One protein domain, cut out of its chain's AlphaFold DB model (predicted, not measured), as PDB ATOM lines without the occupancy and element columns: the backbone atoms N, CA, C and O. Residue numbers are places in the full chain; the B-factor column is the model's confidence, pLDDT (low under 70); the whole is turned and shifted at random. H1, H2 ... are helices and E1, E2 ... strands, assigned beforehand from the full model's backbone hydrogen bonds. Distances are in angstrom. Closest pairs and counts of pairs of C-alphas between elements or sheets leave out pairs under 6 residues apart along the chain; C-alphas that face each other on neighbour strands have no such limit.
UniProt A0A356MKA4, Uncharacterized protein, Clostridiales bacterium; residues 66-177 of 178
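AT A GLANCE: This is residues 66 to 177 of the 178 residues of an uncharacterized protein of Clostridiales bacterium (UniProt A0A356MKA4). A twisted antiparallel sheet of five strands forms a wall, with the single helix H1 standing up from one face over E5 and a two-strand ribbon, E2 with E7, packing through E2 on E3 and E4. The E4 and E5 hairpin is the long arm of the sheet. The printed part has 112 residues, with strands E1 to E6, then H1, then E7 along the chain. The large sheet has the order E1 - E6 - E5 - E4 - E3, and the class is mixed, helices and strands. The whole is compact, with a radius of gyration of the C-alphas of 15.1 A and spans of 46 by 32 by 21 A.

HOW THE PARTS SIT: E1, residues 73 to 80, is an edge strand and the antiparallel neighbour of E6, residues 142 to 149, with N 75 and O 147 within hydrogen-bond range at 2.9 A. E6 is antiparallel to E5, residues 126 to 138, at 162 degrees, with N 135 and O 146 at 2.8 A. E5 and E4, residues 110 to 120, form a hairpin, with N 113 and O 134 at 2.8 A. E4 and E3, residues 103 to 107, form another, with N 105 and O 112 at 2.8 A; E3 is the other edge strand. E3 to E6 are a meander, each strand the antiparallel neighbour of the one before. E2, residues 90 to 96, pairs antiparallel with E7, residues 170 to 176, with N 93 and O 173 at 2.9 A. The closest C-alphas of E2 and E3 are those of Glu 93 and Asn 104, 5.9 A apart. H1, residues 152 to 166, is on the large sheet and lies over E5, its height over the sheet is 7.3 A, and its line stands up from the sheet, rising 56 degrees out of the local plane; helix and sheet make two layers, with the helix on one face of the sheet. The closest C-alphas of H1 and E5 are those of Ala 155 and Asp 130, 6.3 A apart. In H1 every O i to N i+4 pair is within hydrogen-bond range. E7 is apart from E1, E3, E4, E5 and E6.

IN THESE COORDINATES: E1 begins at C-alpha 73, (175.010, 238.069, 232.830), and is 23.8 A long. E2 measures 19.3 A and E3 13.8 A. E4 measures 32.7 A and E5, the longest strand with 13 residues, 35.7 A. E6 measures 23.4 A. H1 is 21.0 A long. E7 measures 20.1 A and ends at C-alpha 176, (208.795, 240.143, 238.005).

THE WHOLE: The two C-alphas farthest apart are those of Glu 123 and Thr 140, 49.6 A. The printed part has no cut and no long link. The mean pLDDT of the printed part is 86.9, and residues 176 to 177 are under 70.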
ATOM      1  N   LYS A  66     171.397 236.364 234.650       90.12
ATOM      2  CA  LYS A  66     171.134 237.785 234.415       90.12
ATOM      3  C   LYS A  66     171.071 238.528 235.751       90.12
ATOM      4  O   LYS A  66     170.199 238.258 236.569       90.12
ATOM      5  N   ASN A  67     171.942 239.509 235.924       88.62
ATOM      6  CA  ASN A  67     171.940 240.405 237.063       88.62
ATOM      7  C   ASN A  67     170.955 241.555 236.822       88.62
ATOM      8  O   ASN A  67     171.069 242.306 235.852       88.62
ATOM      9  N   GLU A  68     169.988 241.717 237.721       86.62
ATOM     10  CA  GLU A  68     168.947 242.744 237.608       86.62
ATOM     11  C   GLU A  68     169.484 244.175 237.755       86.62
ATOM     12  O   GLU A  68     168.896 245.107 237.215       86.62
ATOM     13  N   LYS A  69     170.614 244.361 238.455       85.56
ATOM     14  CA  LYS A  69     171.192 245.689 238.711       85.56
ATOM     15  C   LYS A  69     172.033 246.199 237.548       85.56
ATOM     16  O   LYS A  69     171.962 247.376 237.217       85.56
ATOM     17  N   THR A  70     172.864 245.335 236.967       84.75
ATOM     18  CA  THR A  70     173.770 245.711 235.866       84.75
ATOM     19  C   THR A  70     173.161 245.436 234.494       84.75
ATOM     20  O   THR A  70     173.609 246.006 233.505       84.75
ATOM     21  N   GLY A  71     172.156 244.560 234.415       86.06
ATOM     22  CA  GLY A  71     171.568 244.083 233.162       86.06
ATOM     23  C   GLY A  71     172.425 243.052 232.415       86.06
ATOM     24  O   GLY A  71     171.950 242.490 231.426       86.06
ATOM     25  N   PHE A  72     173.648 242.786 232.883       90.94
ATOM     26  CA  PHE A  72     174.581 241.815 232.307       90.94
ATOM     27  C   PHE A  72     174.409 240.430 232.919       90.94
ATOM     28  O   PHE A  72     173.728 240.270 233.929       90.94
ATOM     29  N   TYR A  73     175.024 239.425 232.301       92.12
ATOM     30  CA  TYR A  73     175.010 238.069 232.830       92.12
ATOM     31  C   TYR A  73     176.289 237.825 233.612       92.12
ATOM     32  O   TYR A  73     177.377 237.969 233.054       92.12
ATOM     33  N   ASP A  74     176.164 237.475 234.885       93.62
ATOM     34  CA  ASP A  74     177.300 237.229 235.752       93.62
ATOM     35  C   ASP A  74     177.200 235.933 236.554       93.62
ATOM     36  O   ASP A  74     176.151 235.314 236.720       93.62
ATOM     37  N   TYR A  75     178.370 235.481 236.984       92.19
ATOM     38  CA  TYR A  75     178.562 234.368 237.892       92.19
ATOM     39  C   TYR A  75     179.580 234.817 238.928       92.19
ATOM     40  O   TYR A  75     180.640 235.332 238.567       92.19
ATOM     41  N   GLN A  76     179.272 234.634 240.207       91.88
ATOM     42  CA  GLN A  76     180.167 235.003 241.296       91.88
ATOM     43  C   GLN A  76     180.314 233.845 242.273       91.88
ATOM     44  O   GLN A  76     179.333 233.223 242.681       91.88
ATOM     45  N   ILE A  77     181.552 233.579 242.677       90.56
ATOM     46  CA  ILE A  77     181.875 232.576 243.685       90.56
ATOM     47  C   ILE A  77     183.019 233.058 244.571       90.56
ATOM     48  O   ILE A  77     183.896 233.813 244.154       90.56
ATOM     49  N   THR A  78     183.016 232.598 245.816       90.81
ATOM     50  CA  THR A  78     184.125 232.781 246.748       90.81
ATOM     51  C   THR A  78     184.896 231.474 246.886       90.81
ATOM     52  O   THR A  78     184.308 230.418 247.113       90.81
ATOM     53  N   ILE A  79     186.218 231.553 246.769       88.75
ATOM     54  CA  ILE A  79     187.148 230.437 246.944       88.75
ATOM     55  C   ILE A  79     188.098 230.711 248.119       88.75
ATOM     56  O   ILE A  79     188.105 231.805 248.697       88.75
ATOM     57  N   LYS A  80     188.901 229.702 248.478       86.44
ATOM     58  CA  LYS A  80     189.959 229.844 249.487       86.44
ATOM     59  C   LYS A  80     190.912 230.977 249.102       86.44
ATOM     60  O   LYS A  80     191.116 231.240 247.920       86.44
ATOM     61  N   ALA A  81     191.477 231.633 250.112       82.56
ATOM     62  CA  ALA A  81     192.437 232.707 249.905       82.56
ATOM     63  C   ALA A  81     193.613 232.225 249.050       82.56
ATOM     64  O   ALA A  81     194.284 231.249 249.394       82.56
ATOM     65  N   VAL A  82     193.860 232.932 247.953       81.06
ATOM     66  CA  VAL A  82     195.129 232.863 247.237       81.06
ATOM     67  C   VAL A  82     196.109 233.775 247.972       81.06
ATOM     68  O   VAL A  82     195.945 234.995 247.981       81.06
ATOM     69  N   ASN A  83     197.090 233.164 248.634       75.19
ATOM     70  CA  ASN A  83     198.123 233.881 249.377       75.19
ATOM     71  C   ASN A  83     199.192 234.440 248.425       75.19
ATOM     72  O   ASN A  83     199.336 233.976 247.296       75.19
ATOM     73  N   ASP A  84     199.934 235.442 248.903       75.12
ATOM     74  CA  ASP A  84     201.096 236.039 248.226       75.12
ATOM     75  C   ASP A  84     200.812 236.767 246.898       75.12
ATOM     76  O   ASP A  84     201.738 237.134 246.172       75.12
ATOM     77  N   TYR A  85     199.541 237.049 246.597       81.12
ATOM     78  CA  TYR A  85     199.184 237.939 245.498       81.12
ATOM     79  C   TYR A  85     199.544 239.393 245.834       81.12
ATOM     80  O   TYR A  85     199.045 239.961 246.805       81.12
ATOM     81  N   ASP A  86     200.375 240.012 244.997       78.56
ATOM     82  CA  ASP A  86     200.705 241.439 245.082       78.56
ATOM     83  C   ASP A  86     200.983 242.022 243.691       78.56
ATOM     84  O   ASP A  86     202.123 242.011 243.209       78.56
ATOM     85  N   GLY A  87     199.931 242.538 243.049       78.94
ATOM     86  CA  GLY A  87     199.982 243.176 241.728       78.94
ATOM     87  C   GLY A  87     200.783 244.480 241.657       78.94
ATOM     88  O   GLY A  87     200.868 245.060 240.581       78.94
ATOM     89  N   THR A  88     201.360 244.960 242.769       81.50
ATOM     90  CA  THR A  88     202.287 246.110 242.760       81.50
ATOM     91  C   THR A  88     203.742 245.699 242.556       81.50
ATOM     92  O   THR A  88     204.556 246.521 242.143       81.50
ATOM     93  N   LYS A  89     204.078 244.431 242.835       79.31
ATOM     94  CA  LYS A  89     205.450 243.904 242.753       79.31
ATOM     95  C   LYS A  89     205.692 243.040 241.522       79.31
ATOM     96  O   LYS A  89     206.807 243.004 241.009       79.31
ATOM     97  N   ASN A  90     204.663 242.336 241.059       80.56
ATOM     98  CA  ASN A  90     204.744 241.456 239.898       80.56
ATOM     99  C   ASN A  90     203.660 241.819 238.878       80.56
ATOM    100  O   ASN A  90     202.579 242.275 239.249       80.56
ATOM    101  N   SER A  91     203.945 241.563 237.604       80.81
ATOM    102  CA  SER A  91     202.942 241.572 236.543       80.81
ATOM    103  C   SER A  91     202.279 240.202 236.514       80.81
ATOM    104  O   SER A  91     202.975 239.196 236.367       80.81
ATOM    105  N   TYR A  92     200.958 240.152 236.680       85.06
ATOM    106  CA  TYR A  92     200.194 238.905 236.639       85.06
ATOM    107  C   TYR A  92     199.366 238.819 235.370       85.06
ATOM    108  O   TYR A  92     198.762 239.800 234.934       85.06
ATOM    109  N   GLU A  93     199.269 237.608 234.840       87.38
ATOM    110  CA  GLU A  93     198.412 237.287 233.711       87.38
ATOM    111  C   GLU A  93     197.510 236.110 234.066       87.38
ATOM    112  O   GLU A  93     197.921 235.177 234.759       87.38
ATOM    113  N   LEU A  94     196.264 236.167 233.599       88.06
ATOM    114  CA  LEU A  94     195.331 235.059 233.712       88.06
ATOM    115  C   LEU A  94     195.355 234.229 232.430       88.06
ATOM    116  O   LEU A  94     195.124 234.742 231.331       88.06
ATOM    117  N   LEU A  95     195.555 232.929 232.596       86.56
ATOM    118  CA  LEU A  95     195.369 231.925 231.567       86.56
ATOM    119  C   LEU A  95     194.034 231.207 231.780       86.56
ATOM    120  O   LEU A  95     193.704 230.809 232.900       86.56
ATOM    121  N   ILE A  96     193.301 230.985 230.692       86.62
ATOM    122  CA  ILE A  96     192.107 230.137 230.663       86.62
ATOM    123  C   ILE A  96     192.394 228.935 229.785       86.62
ATOM    124  O   ILE A  96     192.642 229.082 228.585       86.62
ATOM    125  N   ASN A  97     192.344 227.738 230.364       84.12
ATOM    126  CA  ASN A  97     192.700 226.496 229.674       84.12
ATOM    127  C   ASN A  97     194.076 226.628 228.982       84.12
ATOM    128  O   ASN A  97     194.230 226.266 227.817       84.12
ATOM    129  N   ASN A  98     195.049 227.208 229.698       82.62
ATOM    130  CA  ASN A  98     196.405 227.545 229.234       82.62
ATOM    131  C   ASN A  98     196.504 228.578 228.094       82.62
ATOM    132  O   ASN A  98     197.590 228.772 227.561       82.62
ATOM    133  N   ASN A  99     195.415 229.261 227.731       82.62
ATOM    134  CA  ASN A  99     195.455 230.355 226.761       82.62
ATOM    135  C   ASN A  99     195.474 231.713 227.470       82.62
ATOM    136  O   ASN A  99     194.654 231.921 228.371       82.62
ATOM    137  N   PRO A 100     196.336 232.656 227.057       85.69
ATOM    138  CA  PRO A 100     196.382 233.980 227.655       85.69
ATOM    139  C   PRO A 100     195.109 234.779 227.373       85.69
ATOM    140  O   PRO A 100     194.524 234.720 226.286       85.69
ATOM    141  N   CYS A 101     194.681 235.552 228.370       86.94
ATOM    142  CA  CYS A 101     193.622 236.539 228.198       86.94
ATOM    143  C   CYS A 101     194.073 237.682 227.273       86.94
ATOM    144  O   CYS A 101     195.246 238.041 227.217       86.94
ATOM    145  N   CYS A 102     193.123 238.297 226.566       87.38
ATOM    146  CA  CYS A 102     193.379 239.404 225.639       87.38
ATOM    147  C   CYS A 102     193.826 240.688 226.352       87.38
ATOM    148  O   CYS A 102     194.433 241.563 225.740       87.38
ATOM    149  N   TYR A 103     193.469 240.823 227.625       89.50
ATOM    150  CA  TYR A 103     193.810 241.953 228.472       89.50
ATOM    151  C   TYR A 103     193.941 241.476 229.913       89.50
ATOM    152  O   TYR A 103     193.173 240.607 230.334       89.50
ATOM    153  N   ASN A 104     194.872 242.078 230.654       89.06
ATOM    154  CA  ASN A 104     195.056 241.899 232.088       89.06
ATOM    155  C   ASN A 104     195.307 243.274 232.735       89.06
ATOM    156  O   ASN A 104     196.094 244.072 232.229       89.06
ATOM    157  N   GLU A 105     194.644 243.541 233.854       89.19
ATOM    158  CA  GLU A 105     194.816 244.716 234.712       89.19
ATOM    159  C   GLU A 105     195.053 244.219 236.136       89.19
ATOM    160  O   GLU A 105     194.218 243.505 236.698       89.19
ATOM    161  N   THR A 106     196.184 244.596 236.725       88.38
ATOM    162  CA  THR A 106     196.576 244.174 238.071       88.38
ATOM    163  C   THR A 106     196.611 245.348 239.032       88.38
ATOM    164  O   THR A 106     197.022 246.453 238.686       88.38
ATOM    165  N   GLY A 107     196.233 245.089 240.278       85.94
ATOM    166  CA  GLY A 107     196.411 246.004 241.398       85.94
ATOM    167  C   GLY A 107     196.795 245.248 242.666       85.94
ATOM    168  O   GLY A 107     196.917 244.029 242.658       85.94
ATOM    169  N   ALA A 108     196.952 245.953 243.787       83.94
ATOM    170  CA  ALA A 108     197.409 245.353 245.049       83.94
ATOM    171  C   ALA A 108     196.524 244.200 245.571       83.94
ATOM    172  O   ALA A 108     196.998 243.361 246.325       83.94
ATOM    173  N   GLY A 109     195.251 244.145 245.171       87.19
ATOM    174  CA  GLY A 109     194.303 243.117 245.615       87.19
ATOM    175  C   GLY A 109     193.323 242.676 244.536       87.19
ATOM    176  O   GLY A 109     192.268 242.140 244.863       87.19
ATOM    177  N   TYR A 110     193.616 242.923 243.256       90.25
ATOM    178  CA  TYR A 110     192.756 242.452 242.175       90.25
ATOM    179  C   TYR A 110     193.525 242.144 240.893       90.25
ATOM    180  O   TYR A 110     194.480 242.839 240.557       90.25
ATOM    181  N   LEU A 111     193.020 241.166 240.145       91.56
ATOM    182  CA  LEU A 111     193.376 240.883 238.758       91.56
ATOM    183  C   LEU A 111     192.085 240.889 237.938       91.56
ATOM    184  O   LEU A 111     191.172 240.111 238.209       91.56
ATOM    185  N   LYS A 112     191.988 241.779 236.952       93.69
ATOM    186  CA  LYS A 112     190.901 241.773 235.971       93.69
ATOM    187  C   LYS A 112     191.457 241.335 234.633       93.69
ATOM    188  O   LYS A 112     192.474 241.857 234.193       93.69
ATOM    189  N   SER A 113     190.752 240.444 233.960       93.38
ATOM    190  CA  SER A 113     191.164 239.916 232.670       93.38
ATOM    191  C   SER A 113     189.984 239.845 231.716       93.38
ATOM    192  O   SER A 113     188.830 239.763 232.140       93.38
ATOM    193  N   SER A 114     190.257 239.889 230.415       93.25
ATOM    194  CA  SER A 114     189.227 239.718 229.392       93.25
ATOM    195  C   SER A 114     189.582 238.579 228.445       93.25
ATOM    196  O   SER A 114     190.691 238.506 227.917       93.25
ATOM    197  N   PHE A 115     188.635 237.671 228.231       92.19
ATOM    198  CA  PHE A 115     188.802 236.529 227.344       92.19
ATOM    199  C   PHE A 115     187.766 236.583 226.231       92.19
ATOM    200  O   PHE A 115     186.575 236.359 226.451       92.19
ATOM    201  N   ARG A 116     188.221 236.927 225.028       91.75
ATOM    202  CA  ARG A 116     187.365 237.072 223.853       91.75
ATOM    203  C   ARG A 116     187.312 235.772 223.066       91.75
ATOM    204  O   ARG A 116     188.346 235.180 222.762       91.75
ATOM    205  N   ARG A 117     186.109 235.359 222.679       87.38
ATOM    206  CA  ARG A 117     185.877 234.207 221.807       87.38
ATOM    207  C   ARG A 117     184.998 234.613 220.635       87.38
ATOM    208  O   ARG A 117     183.983 235.282 220.804       87.38
ATOM    209  N   LYS A 118     185.397 234.142 219.455       89.19
ATOM    210  CA  LYS A 118     184.578 234.150 218.247       89.19
ATOM    211  C   LYS A 118     184.078 232.735 218.004       89.19
ATOM    212  O   LYS A 118     184.880 231.800 217.976       89.19
ATOM    213  N   TYR A 119     182.774 232.596 217.852       84.44
ATOM    214  CA  TYR A 119     182.100 231.362 217.483       84.44
ATOM    215  C   TYR A 119     181.755 231.442 216.005       84.44
ATOM    216  O   TYR A 119     181.295 232.485 215.540       84.44
ATOM    217  N   TYR A 120     182.011 230.358 215.284       86.19
ATOM    218  CA  TYR A 120     181.879 230.306 213.835       86.19
ATOM    219  C   TYR A 120     180.823 229.284 213.433       86.19
ATOM    220  O   TYR A 120     180.667 228.259 214.103       86.19
ATOM    221  N   ASP A 121     180.130 229.558 212.334       84.81
ATOM    222  CA  ASP A 121     179.274 228.581 211.674       84.81
ATOM    223  C   ASP A 121     180.098 227.599 210.815       84.81
ATOM    224  O   ASP A 121     181.329 227.663 210.736       84.81
ATOM    225  N   ILE A 122     179.403 226.668 210.160       86.94
ATOM    226  CA  ILE A 122     180.015 225.674 209.265       86.94
ATOM    227  C   ILE A 122     180.624 226.285 207.992       86.94
ATOM    228  O   ILE A 122     181.424 225.631 207.329       86.94
ATOM    229  N   GLU A 123     180.241 227.513 207.643       88.50
ATOM    230  CA  GLU A 123     180.726 228.250 206.473       88.50
ATOM    231  C   GLU A 123     181.939 229.134 206.825       88.50
ATOM    232  O   GLU A 123     182.590 229.684 205.936       88.50
ATOM    233  N   GLY A 124     182.285 229.235 208.114       83.69
ATOM    234  CA  GLY A 124     183.388 230.040 208.631       83.69
ATOM    235  C   GLY A 124     183.016 231.492 208.945       83.69
ATOM    236  O   GLY A 124     183.913 232.296 209.218       83.69
ATOM    237  N   ASN A 125     181.731 231.855 208.945       85.75
ATOM    238  CA  ASN A 125     181.287 233.184 209.359       85.75
ATOM    239  C   ASN A 125     181.201 233.271 210.882       85.75
ATOM    240  O   ASN A 125     180.837 232.312 211.560       85.75
ATOM    241  N   VAL A 126     181.507 234.446 211.437       86.75
ATOM    242  CA  VAL A 126     181.377 234.694 212.879       86.75
ATOM    243  C   VAL A 126     179.896 234.782 213.242       86.75
ATOM    244  O   VAL A 126     179.226 235.744 212.878       86.75
ATOM    245  N   THR A 127     179.401 233.801 213.992       86.38
ATOM    246  CA  THR A 127     178.040 233.794 214.537       86.38
ATOM    247  C   THR A 127     177.937 234.679 215.773       86.38
ATOM    248  O   THR A 127     177.004 235.462 215.895       86.38
ATOM    249  N   ILE A 128     178.909 234.578 216.685       89.44
ATOM    250  CA  ILE A 128     178.976 235.379 217.914       89.44
ATOM    251  C   ILE A 128     180.420 235.788 218.176       89.44
ATOM    252  O   ILE A 128     181.341 234.986 218.035       89.44
ATOM    253  N   ASP A 129     180.604 237.026 218.611       90.31
ATOM    254  CA  ASP A 129     181.868 237.557 219.103       90.31
ATOM    255  C   ASP A 129     181.610 238.200 220.463       90.31
ATOM    256  O   ASP A 129     180.977 239.252 220.545       90.31
ATOM    257  N   ASP A 130     182.039 237.533 221.530       93.19
ATOM    258  CA  ASP A 130     181.788 237.994 222.893       93.19
ATOM    259  C   ASP A 130     183.039 237.893 223.764       93.19
ATOM    260  O   ASP A 130     183.976 237.135 223.496       93.19
ATOM    261  N   THR A 131     183.055 238.700 224.821       92.94
ATOM    262  CA  THR A 131     184.153 238.767 225.780       92.94
ATOM    263  C   THR A 131     183.657 238.412 227.170       92.94
ATOM    264  O   THR A 131     182.774 239.077 227.712       92.94
ATOM    265  N   LEU A 132     184.278 237.392 227.758       92.88
ATOM    266  CA  LEU A 132     184.112 237.056 229.160       92.88
ATOM    267  C   LEU A 132     185.073 237.909 229.985       92.88
ATOM    268  O   LEU A 132     186.295 237.781 229.879       92.88
ATOM    269  N   TYR A 133     184.520 238.793 230.803       94.44
ATOM    270  CA  TYR A 133     185.275 239.581 231.763       94.44
ATOM    271  C   TYR A 133     185.423 238.783 233.048       94.44
ATOM    272  O   TYR A 133     184.436 238.327 233.624       94.44
ATOM    273  N   ILE A 134     186.656 238.628 233.508       93.94
ATOM    274  CA  ILE A 134     186.993 237.873 234.707       93.94
ATOM    275  C   ILE A 134     187.592 238.836 235.708       93.94
ATOM    276  O   ILE A 134     188.504 239.588 235.389       93.94
ATOM    277  N   THR A 135     187.063 238.842 236.920       93.94
ATOM    278  CA  THR A 135     187.579 239.654 238.018       93.94
ATOM    279  C   THR A 135     187.894 238.748 239.190       93.94
ATOM    280  O   THR A 135     187.020 238.048 239.693       93.94
ATOM    281  N   LEU A 136     189.143 238.791 239.628       92.31
ATOM    282  CA  LEU A 136     189.652 238.141 240.823       92.31
ATOM    283  C   LEU A 136     189.934 239.234 241.851       92.31
ATOM    284  O   LEU A 136     190.704 240.148 241.569       92.31
ATOM    285  N   GLN A 137     189.308 239.159 243.021       92.44
ATOM    286  CA  GLN A 137     189.598 240.039 244.154       92.44
ATOM    287  C   GLN A 137     190.205 239.213 245.281       92.44
ATOM    288  O   GLN A 137     189.601 238.249 245.751       92.44
ATOM    289  N   PHE A 138     191.403 239.592 245.705       90.25
ATOM    290  CA  PHE A 138     192.199 238.883 246.693       90.25
ATOM    291  C   PHE A 138     192.051 239.577 248.046       90.25
ATOM    292  O   PHE A 138     192.547 240.684 248.250       90.25
ATOM    293  N   PHE A 139     191.352 238.924 248.970       87.62
ATOM    294  CA  PHE A 139     191.244 239.345 250.361       87.62
ATOM    295  C   PHE A 139     192.114 238.448 251.239       87.62
ATOM    296  O   PHE A 139     192.447 237.323 250.878       87.62
ATOM    297  N   THR A 140     192.420 238.913 252.448       84.25
ATOM    298  CA  THR A 140     193.270 238.181 253.401       84.25
ATOM    299  C   THR A 140     192.754 236.778 253.731       84.25
ATOM    300  O   THR A 140     193.539 235.886 254.026       84.25
ATOM    301  N   ASN A 141     191.437 236.565 253.702       87.00
ATOM    302  CA  ASN A 141     190.802 235.307 254.102       87.00
ATOM    303  C   ASN A 141     190.031 234.599 252.978       87.00
ATOM    304  O   ASN A 141     189.535 233.493 253.195       87.00
ATOM    305  N   LYS A 142     189.904 235.212 251.797       87.06
ATOM    306  CA  LYS A 142     189.146 234.658 250.670       87.06
ATOM    307  C   LYS A 142     189.558 235.291 249.348       87.06
ATOM    308  O   LYS A 142     190.043 236.417 249.323       87.06
ATOM    309  N   THR A 143     189.255 234.616 248.250       89.50
ATOM    310  CA  THR A 143     189.327 235.216 246.916       89.50
ATOM    311  C   THR A 143     187.940 235.187 246.288       89.50
ATOM    312  O   THR A 143     187.260 234.161 246.310       89.50
ATOM    313  N   GLU A 144     187.488 236.321 245.765       92.38
ATOM    314  CA  GLU A 144     186.229 236.410 245.025       92.38
ATOM    315  C   GLU A 144     186.509 236.361 243.531       92.38
ATOM    316  O   GLU A 144     187.348 237.100 243.023       92.38
ATOM    317  N   VAL A 145     185.795 235.482 242.839       92.56
ATOM    318  CA  VAL A 145     185.883 235.293 241.396       92.56
ATOM    319  C   VAL A 145     184.552 235.710 240.795       92.56
ATOM    320  O   VAL A 145     183.508 235.190 241.189       92.56
ATOM    321  N   LYS A 146     184.585 236.642 239.844       93.75
ATOM    322  CA  LYS A 146     183.422 237.066 239.065       93.75
ATOM    323  C   LYS A 146     183.686 236.842 237.584       93.75
ATOM    324  O   LYS A 146     184.707 237.296 237.074       93.75
ATOM    325  N   PHE A 147     182.740 236.212 236.902       94.00
ATOM    326  CA  PHE A 147     182.649 236.186 235.446       94.00
ATOM    327  C   PHE A 147     181.485 237.065 235.007       94.00
ATOM    328  O   PHE A 147     180.435 237.053 235.643       94.00
ATOM    329  N   GLU A 148     181.659 237.829 233.938       94.44
ATOM    330  CA  GLU A 148     180.624 238.690 233.372       94.44
ATOM    331  C   GLU A 148     180.679 238.623 231.843       94.44
ATOM    332  O   GLU A 148     181.736 238.816 231.247       94.44
ATOM    333  N   SER A 149     179.536 238.372 231.211       93.31
ATOM    334  CA  SER A 149     179.347 238.477 229.762       93.31
ATOM    335  C   SER A 149     178.350 239.593 229.458       93.31
ATOM    336  O   SER A 149     177.319 239.751 230.128       93.31
ATOM    337  N   ARG A 150     178.667 240.383 228.429       91.38
ATOM    338  CA  ARG A 150     177.861 241.532 227.988       91.38
ATOM    339  C   ARG A 150     177.150 241.292 226.657       91.38
ATOM    340  O   ARG A 150     176.298 242.097 226.294       91.38
ATOM    341  N   GLY A 151     177.429 240.181 225.970       85.50
ATOM    342  CA  GLY A 151     176.835 239.819 224.678       85.50
ATOM    343  C   GLY A 151     175.379 239.332 224.725       85.50
ATOM    344  O   GLY A 151     174.834 238.922 223.704       85.50
ATOM    345  N   GLY A 152     174.722 239.365 225.889       89.06
ATOM    346  CA  GLY A 152     173.313 238.989 226.037       89.06
ATOM    347  C   GLY A 152     173.061 237.476 226.081       89.06
ATOM    348  O   GLY A 152     173.973 236.676 226.262       89.06
ATOM    349  N   LYS A 153     171.786 237.074 225.950       89.19
ATOM    350  CA  LYS A 153     171.345 235.683 226.184       89.19
ATOM    351  C   LYS A 153     171.970 234.679 225.209       89.19
ATOM    352  O   LYS A 153     172.294 233.567 225.614       89.19
ATOM    353  N   GLU A 154     172.118 235.059 223.942       88.62
ATOM    354  CA  GLU A 154     172.702 234.186 222.918       88.62
ATOM    355  C   GLU A 154     174.181 233.927 223.204       88.62
ATOM    356  O   GLU A 154     174.582 232.771 223.286       88.62
ATOM    357  N   ALA A 155     174.969 234.975 223.470       89.25
ATOM    358  CA  ALA A 155     176.376 234.826 223.835       89.25
ATOM    359  C   ALA A 155     176.567 233.957 225.088       89.25
ATOM    360  O   ALA A 155     177.460 233.113 225.128       89.25
ATOM    361  N   VAL A 156     175.689 234.103 226.082       90.88
ATOM    362  CA  VAL A 156     175.707 233.277 227.297       90.88
ATOM    363  C   VAL A 156     175.465 231.804 226.989       90.88
ATOM    364  O   VAL A 156     176.139 230.964 227.572       90.88
ATOM    365  N   ALA A 157     174.575 231.469 226.052       89.19
ATOM    366  CA  ALA A 157     174.375 230.078 225.645       89.19
ATOM    367  C   ALA A 157     175.643 229.477 225.009       89.19
ATOM    368  O   ALA A 157     175.999 228.337 225.306       89.19
ATOM    369  N   TYR A 158     176.363 230.252 224.190       89.50
ATOM    370  CA  TYR A 158     177.658 229.829 223.649       89.50
ATOM    371  C   TYR A 158     178.722 229.672 224.737       89.50
ATOM    372  O   TYR A 158     179.480 228.703 224.698       89.50
ATOM    373  N   TRP A 159     178.750 230.560 225.735       90.12
ATOM    374  CA  TRP A 159     179.633 230.403 226.891       90.12
ATOM    375  C   TRP A 159     179.300 229.162 227.711       90.12
ATOM    376  O   TRP A 159     180.215 228.406 228.010       90.12
ATOM    377  N   SER A 160     178.030 228.895 228.015       87.75
ATOM    378  CA  SER A 160     177.636 227.669 228.719       87.75
ATOM    379  C   SER A 160     178.088 226.426 227.955       87.75
ATOM    380  O   SER A 160     178.778 225.586 228.518       87.75
ATOM    381  N   ASN A 161     177.839 226.370 226.641       86.44
ATOM    382  CA  ASN A 161     178.318 225.270 225.800       86.44
ATOM    383  C   ASN A 161     179.851 225.152 225.807       86.44
ATOM    384  O   ASN A 161     180.396 224.049 225.778       86.44
ATOM    385  N   TYR A 162     180.570 226.274 225.808       86.44
ATOM    386  CA  TYR A 162     182.027 226.267 225.890       86.44
ATOM    387  C   TYR A 162     182.509 225.672 227.219       86.44
ATOM    388  O   TYR A 162     183.401 224.822 227.209       86.44
ATOM    389  N   ILE A 163     181.906 226.095 228.331       86.56
ATOM    390  CA  ILE A 163     182.235 225.652 229.689       86.56
ATOM    391  C   ILE A 163     181.921 224.163 229.856       86.56
ATOM    392  O   ILE A 163     182.775 223.428 230.339       86.56
ATOM    393  N   ASP A 164     180.765 223.700 229.380       83.94
ATOM    394  CA  ASP A 164     180.354 222.295 229.480       83.94
ATOM    395  C   ASP A 164     181.293 221.359 228.700       83.94
ATOM    396  O   ASP A 164     181.607 220.260 229.155       83.94
ATOM    397  N   ASN A 165     181.780 221.795 227.531       83.44
ATOM    398  CA  ASN A 165     182.632 220.966 226.672       83.44
ATOM    399  C   ASN A 165     184.123 221.007 227.040       83.44
ATOM    400  O   ASN A 165     184.838 220.039 226.791       83.44
ATOM    401  N   ASN A 166     184.619 222.132 227.566       82.12
ATOM    402  CA  ASN A 166     186.059 222.350 227.769       82.12
ATOM    403  C   ASN A 166     186.447 222.501 229.244       82.12
ATOM    404  O   ASN A 166     187.632 222.447 229.570       82.12
ATOM    405  N   GLY A 167     185.476 222.748 230.122       81.50
ATOM    406  CA  GLY A 167     185.725 223.285 231.450       81.50
ATOM    407  C   GLY A 167     186.291 224.709 231.419       81.50
ATOM    408  O   GLY A 167     186.620 225.285 230.373       81.50
ATOM    409  N   LEU A 168     186.432 225.279 232.613       82.75
ATOM    410  CA  LEU A 168     187.154 226.526 232.846       82.75
ATOM    411  C   LEU A 168     188.245 226.273 233.881       82.75
ATOM    412  O   LEU A 168     187.999 226.296 235.085       82.75
ATOM    413  N   ASN A 169     189.462 226.036 233.402       83.44
ATOM    414  CA  ASN A 169     190.654 226.014 234.230       83.44
ATOM    415  C   ASN A 169     191.287 227.408 234.214       83.44
ATOM    416  O   ASN A 169     191.667 227.906 233.152       83.44
ATOM    417  N   LEU A 170     191.365 228.033 235.387       84.69
ATOM    418  CA  LEU A 170     192.010 229.323 235.568       84.69
ATOM    419  C   LEU A 170     193.392 229.123 236.177       84.69
ATOM    420  O   LEU A 170     193.520 228.561 237.265       84.69
ATOM    421  N   LYS A 171     194.410 229.669 235.519       84.44
ATOM    422  CA  LYS A 171     195.777 229.680 236.029       84.44
ATOM    423  C   LYS A 171     196.311 231.096 236.024       84.44
ATOM    424  O   LYS A 171     196.242 231.776 235.006       84.44
ATOM    425  N   ILE A 172     196.840 231.546 237.154       84.12
ATOM    426  CA  ILE A 172     197.555 232.816 237.205       84.12
ATOM    427  C   ILE A 172     199.017 232.503 236.885       84.12
ATOM    428  O   ILE A 172     199.550 231.500 237.348       84.12
ATOM    429  N   ILE A 173     199.679 233.344 236.099       84.44
ATOM    430  CA  ILE A 173     201.140 233.352 235.927       84.44
ATOM    431  C   ILE A 173     201.672 234.730 236.325       84.44
ATOM    432  O   ILE A 173     200.930 235.711 236.275       84.44
ATOM    433  N   TYR A 174     202.930 234.818 236.761       80.50
ATOM    434  CA  TYR A 174     203.551 236.096 237.093       80.50
ATOM    435  C   TYR A 174     204.919 236.229 236.440       80.50
ATOM    436  O   TYR A 174     205.669 235.261 236.288       80.50
ATOM    437  N   SER A 175     205.261 237.468 236.114       72.38
ATOM    438  CA  SER A 175     206.615 237.903 235.799       72.38
ATOM    439  C   SER A 175     207.013 239.015 236.770       72.38
ATOM    440  O   SER A 175     206.180 239.801 237.230       72.38
ATOM    441  N   LYS A 176     208.292 239.058 237.153       66.19
ATOM    442  CA  LYS A 176     208.795 240.143 238.005       66.19
ATOM    443  C   LYS A 176     208.752 241.448 237.213       66.19
ATOM    444  O   LYS A 176     209.203 241.471 236.069       66.19
ATOM    445  N   LEU A 177     208.230 242.512 237.822       62.72
ATOM    446  CA  LEU A 177     208.383 243.856 237.268       62.72
ATOM    447  C   LEU A 177     209.870 244.231 237.376       62.72
ATOM    448  O   LEU A 177     210.458 244.080 238.448       62.72
TER     449      LEU A 177